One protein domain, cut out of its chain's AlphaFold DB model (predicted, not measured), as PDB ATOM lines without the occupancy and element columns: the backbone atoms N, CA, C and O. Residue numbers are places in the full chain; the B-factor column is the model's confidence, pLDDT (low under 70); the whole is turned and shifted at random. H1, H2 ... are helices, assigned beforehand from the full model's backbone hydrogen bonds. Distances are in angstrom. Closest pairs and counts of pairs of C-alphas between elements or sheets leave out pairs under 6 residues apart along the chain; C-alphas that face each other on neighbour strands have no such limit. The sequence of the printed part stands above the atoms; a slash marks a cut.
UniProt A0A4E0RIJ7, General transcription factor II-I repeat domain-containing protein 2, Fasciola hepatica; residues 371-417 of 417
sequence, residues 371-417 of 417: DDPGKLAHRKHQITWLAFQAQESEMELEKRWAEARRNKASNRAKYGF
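Overview. This is residues 371 to 417 of the 417 residues of the protein "General transcription factor II-I repeat domain-containing protein 2" of Fasciola hepatica (UniProt A0A4E0RIJ7). One long, nearly straight helix, H2, makes a rod, and a short helix, H1, makes a corner with it at its first end, like a small hook. The printed part has 47 residues with two named helices, H1 then H2, no named strand, and the class all helix. The whole is extended, with a radius of gyration of the C-alphas of 17.5 A and spans of 54 by 13 by 10 A.

Along the chain. Find C-alpha 382 at (146.402, 188.654, 97.215); from there H2, residues 382 to 415, runs 48.0 A to C-alpha 415 at (183.894, 209.263, 118.910). Before it, H1 covers residues 374 to 380.

Arrangement. Look at His 378 and Trp 385, whose C-alphas, 5.3 A apart, are the closest of H1 and H2. The helices touch only at the corner by their tight link, H2 with residues 384 to 385 alone. They run opposite ways at a steep tilt of 54 degrees. In both helices every O i to N i+4 pair is within hydrogen-bond range.

Size, cuts and confidence. The C-alphas of Lys 380 and Gly 416 are the two farthest apart, 53.9 A. Residues 390 to 407 and 410 to 416 stand free. The printed part has no cut; residues 371 and 417 have pLDDT under 70.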
ATOM      1  N   ASP A 371     143.621 203.838 101.199       66.44
ATOM      2  CA  ASP A 371     144.383 202.905 100.351       66.44
ATOM      3  C   ASP A 371     144.661 201.557 101.046       66.44
ATOM      4  O   ASP A 371     145.229 200.651 100.426       66.44
ATOM      5  N   ASP A 372     144.217 201.386 102.295       75.94
ATOM      6  CA  ASP A 372     144.257 200.104 102.994       75.94
ATOM      7  C   ASP A 372     143.380 199.103 102.233       75.94
ATOM      8  O   ASP A 372     142.149 199.217 102.219       75.94
ATOM      9  N   PRO A 373     143.953 198.054 101.613       72.81
ATOM     10  CA  PRO A 373     143.199 197.208 100.695       72.81
ATOM     11  C   PRO A 373     142.153 196.326 101.428       72.81
ATOM     12  O   PRO A 373     141.373 195.594 100.811       72.81
ATOM     13  N   GLY A 374     142.067 196.438 102.757       81.44
ATOM     14  CA  GLY A 374     141.027 195.854 103.590       81.44
ATOM     15  C   GLY A 374     141.038 194.322 103.612       81.44
ATOM     16  O   GLY A 374     141.729 193.631 102.854       81.44
ATOM     17  N   LYS A 375     140.204 193.734 104.479       77.56
ATOM     18  CA  LYS A 375     140.088 192.266 104.616       77.56
ATOM     19  C   LYS A 375     139.620 191.581 103.319       77.56
ATOM     20  O   LYS A 375     139.868 190.391 103.115       77.56
ATOM     21  N   LEU A 376     138.944 192.316 102.429       78.38
ATOM     22  CA  LEU A 376     138.487 191.800 101.140       78.38
ATOM     23  C   LEU A 376     139.650 191.573 100.165       78.38
ATOM     24  O   LEU A 376     139.666 190.531  99.506       78.38
ATOM     25  N   ALA A 377     140.628 192.482 100.094       80.00
ATOM     26  CA  ALA A 377     141.788 192.282  99.233       80.00
ATOM     27  C   ALA A 377     142.715 191.192  99.754       80.00
ATOM     28  O   ALA A 377     143.193 190.404  98.950       80.00
ATOM     29  N   HIS A 378     142.878 191.053 101.073       80.31
ATOM     30  CA  HIS A 378     143.616 189.916 101.630       80.31
ATOM     31  C   HIS A 378     143.059 188.572 101.118       80.31
ATOM     32  O   HIS A 378     143.808 187.669 100.758       80.31
ATOM     33  N   ARG A 379     141.726 188.463 101.007       82.31
ATOM     34  CA  ARG A 379     141.048 187.232 100.580       82.31
ATOM     35  C   ARG A 379     140.931 187.057  99.060       82.31
ATOM     36  O   ARG A 379     140.953 185.924  98.594       82.31
ATOM     37  N   LYS A 380     140.728 188.133  98.290       90.19
ATOM     38  CA  LYS A 380     140.441 188.060  96.837       90.19
ATOM     39  C   LYS A 380     141.534 188.650  95.947       90.19
ATOM     40  O   LYS A 380     141.676 188.234  94.803       90.19
ATOM     41  N   HIS A 381     142.301 189.604  96.457       87.12
ATOM     42  CA  HIS A 381     143.312 190.360  95.720       87.12
ATOM     43  C   HIS A 381     144.669 190.237  96.418       87.12
ATOM     44  O   HIS A 381     145.259 191.227  96.850       87.12
ATOM     45  N   GLN A 382     145.161 188.998  96.514       87.31
ATOM     46  CA  GLN A 382     146.402 188.654  97.215       87.31
ATOM     47  C   GLN A 382     147.598 189.486  96.737       87.31
ATOM     48  O   GLN A 382     148.410 189.897  97.551       87.31
ATOM     49  N   ILE A 383     147.690 189.783  95.436       90.19
ATOM     50  CA  ILE A 383     148.768 190.616  94.881       90.19
ATOM     51  C   ILE A 383     148.694 192.042  95.433       90.19
ATOM     52  O   ILE A 383     149.715 192.585  95.833       90.19
ATOM     53  N   THR A 384     147.500 192.636  95.488       89.44
ATOM     54  CA  THR A 384     147.299 193.980  96.047       89.44
ATOM     55  C   THR A 384     147.658 194.011  97.527       89.44
ATOM     56  O   THR A 384     148.335 194.930  97.969       89.44
ATOM     57  N   TRP A 385     147.257 192.984  98.280       90.19
ATOM     58  CA  TRP A 385     147.593 192.888  99.697       90.19
ATOM     59  C   TRP A 385     149.092 192.674  99.933       90.19
ATOM     60  O   TRP A 385     149.670 193.355 100.769       90.19
ATOM     61  N   LEU A 386     149.743 191.797  99.163       92.06
ATOM     62  CA  LEU A 386     151.193 191.594  99.244       92.06
ATOM     63  C   LEU A 386     151.970 192.843  98.826       92.06
ATOM     64  O   LEU A 386     153.010 193.121  99.405       92.06
ATOM     65  N   ALA A 387     151.484 193.599  97.839       88.88
ATOM     66  CA  ALA A 387     152.095 194.864  97.446       88.88
ATOM     67  C   ALA A 387     151.993 195.901  98.570       88.88
ATOM     68  O   ALA A 387     152.988 196.541  98.888       88.88
ATOM     69  N   PHE A 388     150.825 196.008  99.208       86.25
ATOM     70  CA  PHE A 388     150.627 196.864 100.377       86.25
ATOM     71  C   PHE A 388     151.525 196.441 101.550       86.25
ATOM     72  O   PHE A 388     152.243 197.264 102.106       86.25
ATOM     73  N   GLN A 389     151.574 195.141 101.860       88.50
ATOM     74  CA  GLN A 389     152.427 194.597 102.918       88.50
ATOM     75  C   GLN A 389     153.921 194.817 102.629       88.50
ATOM     76  O   GLN A 389     154.693 195.157 103.523       88.50
ATOM     77  N   ALA A 390     154.346 194.633 101.377       88.62
ATOM     78  CA  ALA A 390     155.722 194.885 100.970       88.62
ATOM     79  C   ALA A 390     156.074 196.373 101.097       88.62
ATOM     80  O   ALA A 390     157.149 196.696 101.594       88.62
ATOM     81  N   GLN A 391     155.161 197.264 100.714       86.19
ATOM     82  CA  GLN A 391     155.326 198.713 100.823       86.19
ATOM     83  C   GLN A 391     155.430 199.175 102.286       86.19
ATOM     84  O   GLN A 391     156.263 200.019 102.605       86.19
ATOM     85  N   GLU A 392     154.653 198.583 103.194       83.12
ATOM     86  CA  GLU A 392     154.785 198.824 104.637       83.12
ATOM     87  C   GLU A 392     156.152 198.354 105.160       83.12
ATOM     88  O   GLU A 392     156.859 199.104 105.835       83.12
ATOM     89  N   SER A 393     156.588 197.155 104.758       86.56
ATOM     90  CA  SER A 393     157.911 196.639 105.130       86.56
ATOM     91  C   SER A 393     159.066 197.480 104.569       86.56
ATOM     92  O   SER A 393     160.095 197.625 105.228       86.56
ATOM     93  N   GLU A 394     158.898 198.064 103.377       86.94
ATOM     94  CA  GLU A 394     159.863 198.978 102.761       86.94
ATOM     95  C   GLU A 394     159.975 200.268 103.576       86.94
ATOM     96  O   GLU A 394     161.091 200.663 103.909       86.94
ATOM     97  N   MET A 395     158.852 200.860 104.001       82.50
ATOM     98  CA  MET A 395     158.878 202.040 104.873       82.50
ATOM     99  C   MET A 395     159.573 201.766 106.211       82.50
ATOM    100  O   MET A 395     160.401 202.566 106.650       82.50
ATOM    101  N   GLU A 396     159.295 200.630 106.861       85.06
ATOM    102  CA  GLU A 396     159.998 200.262 108.099       85.06
ATOM    103  C   GLU A 396     161.510 200.129 107.886       85.06
ATOM    104  O   GLU A 396     162.318 200.511 108.738       85.06
ATOM    105  N   LEU A 397     161.909 199.563 106.749       89.56
ATOM    106  CA  LEU A 397     163.306 199.324 106.420       89.56
ATOM    107  C   LEU A 397     164.021 200.638 106.083       89.56
ATOM    108  O   LEU A 397     165.126 200.873 106.578       89.56
ATOM    109  N   GLU A 398     163.376 201.533 105.334       86.44
ATOM    110  CA  GLU A 398     163.861 202.891 105.087       86.44
ATOM    111  C   GLU A 398     164.042 203.671 106.387       86.44
ATOM    112  O   GLU A 398     165.103 204.272 106.590       86.44
ATOM    113  N   LYS A 399     163.074 203.592 107.307       86.38
ATOM    114  CA  LYS A 399     163.179 204.198 108.637       86.38
ATOM    115  C   LYS A 399     164.367 203.638 109.415       86.38
ATOM    116  O   LYS A 399     165.209 204.406 109.879       86.38
ATOM    117  N   ARG A 400     164.522 202.309 109.474       88.62
ATOM    118  CA  ARG A 400     165.685 201.662 110.112       88.62
ATOM    119  C   ARG A 400     167.005 202.081 109.467       88.62
ATOM    120  O   ARG A 400     168.000 202.270 110.162       88.62
ATOM    121  N   TRP A 401     167.050 202.250 108.148       87.31
ATOM    122  CA  TRP A 401     168.238 202.738 107.447       87.31
ATOM    123  C   TRP A 401     168.528 204.209 107.727       87.31
ATOM    124  O   TRP A 401     169.695 204.581 107.879       87.31
ATOM    125  N   ALA A 402     167.504 205.055 107.787       83.94
ATOM    126  CA  ALA A 402     167.641 206.455 108.167       83.94
ATOM    127  C   ALA A 402     168.167 206.572 109.606       83.94
ATOM    128  O   ALA A 402     169.149 207.278 109.844       83.94
ATOM    129  N   GLU A 403     167.609 205.798 110.537       87.88
ATOM    130  CA  GLU A 403     168.069 205.702 111.923       87.88
ATOM    131  C   GLU A 403     169.499 205.164 112.020       87.88
ATOM    132  O   GLU A 403     170.328 205.748 112.713       87.88
ATOM    133  N   ALA A 404     169.846 204.111 111.276       89.50
ATOM    134  CA  ALA A 404     171.205 203.576 111.245       89.50
ATOM    135  C   ALA A 404     172.214 204.602 110.704       89.50
ATOM    136  O   ALA A 404     173.308 204.749 111.255       89.50
ATOM    137  N   ARG A 405     171.853 205.364 109.660       88.56
ATOM    138  CA  ARG A 405     172.685 206.466 109.148       88.56
ATOM    139  C   ARG A 405     172.822 207.587 110.172       88.56
ATOM    140  O   ARG A 405     173.934 208.071 110.380       88.56
ATOM    141  N   ARG A 406     171.729 207.973 110.835       86.12
ATOM    142  CA  ARG A 406     171.735 208.976 111.906       86.12
ATOM    143  C   ARG A 406     172.608 208.527 113.077       86.12
ATOM    144  O   ARG A 406     173.444 209.304 113.528       86.12
ATOM    145  N   ASN A 407     172.486 207.279 113.520       88.44
ATOM    146  CA  ASN A 407     173.307 206.703 114.585       88.44
ATOM    147  C   ASN A 407     174.775 206.622 114.178       88.44
ATOM    148  O   ASN A 407     175.643 206.962 114.974       88.44
ATOM    149  N   LYS A 408     175.077 206.269 112.925       89.75
ATOM    150  CA  LYS A 408     176.449 206.311 112.405       89.75
ATOM    151  C   LYS A 408     177.015 207.732 112.424       89.75
ATOM    152  O   LYS A 408     178.143 207.927 112.861       89.75
ATOM    153  N   ALA A 409     176.240 208.726 111.990       86.19
ATOM    154  CA  ALA A 409     176.652 210.126 112.034       86.19
ATOM    155  C   ALA A 409     176.840 210.626 113.477       86.19
ATOM    156  O   ALA A 409     177.829 211.298 113.761       86.19
ATOM    157  N   SER A 410     175.937 210.253 114.389       86.69
ATOM    158  CA  SER A 410     176.016 210.580 115.815       86.69
ATOM    159  C   SER A 410     177.229 209.929 116.484       86.69
ATOM    160  O   SER A 410     177.985 210.615 117.165       86.69
ATOM    161  N   ASN A 411     177.487 208.646 116.218       91.19
ATOM    162  CA  ASN A 411     178.666 207.937 116.718       91.19
ATOM    163  C   ASN A 411     179.955 208.545 116.168       91.19
ATOM    164  O   ASN A 411     180.882 208.777 116.939       91.19
ATOM    165  N   ARG A 412     179.996 208.898 114.877       91.38
ATOM    166  CA  ARG A 412     181.148 209.598 114.295       91.38
ATOM    167  C   ARG A 412     181.361 210.968 114.935       91.38
ATOM    168  O   ARG A 412     182.496 211.366 115.152       91.38
ATOM    169  N   ALA A 413     180.294 211.699 115.253       88.06
ATOM    170  CA  ALA A 413     180.403 212.974 115.958       88.06
ATOM    171  C   ALA A 413     180.884 212.795 117.409       88.06
ATOM    172  O   ALA A 413     181.657 213.612 117.898       88.06
ATOM    173  N   LYS A 414     180.448 211.724 118.086       93.75
ATOM    174  CA  LYS A 414     180.792 211.444 119.485       93.75
ATOM    175  C   LYS A 414     182.208 210.897 119.657       93.75
ATOM    176  O   LYS A 414     182.879 211.262 120.616       93.75
ATOM    177  N   TYR A 415     182.646 210.017 118.760       93.62
ATOM    178  CA  TYR A 415     183.894 209.263 118.910       93.62
ATOM    179  C   TYR A 415     184.931 209.544 117.814       93.62
ATOM    180  O   TYR A 415     186.078 209.133 117.945       93.62
ATOM    181  N   GLY A 416     184.566 210.270 116.755       87.94
ATOM    182  CA  GLY A 416     185.506 210.754 115.739       87.94
ATOM    183  C   GLY A 416     185.933 209.744 114.668       87.94
ATOM    184  O   GLY A 416     186.640 210.155 113.748       87.94
ATOM    185  N   PHE A 417     185.504 208.477 114.740       69.75
ATOM    186  CA  PHE A 417     185.814 207.419 113.763       69.75
ATOM    187  C   PHE A 417     184.586 206.934 112.982       69.75
ATOM    188  O   PHE A 417     183.475 206.876 113.564       69.75
TER     189      PHE A 417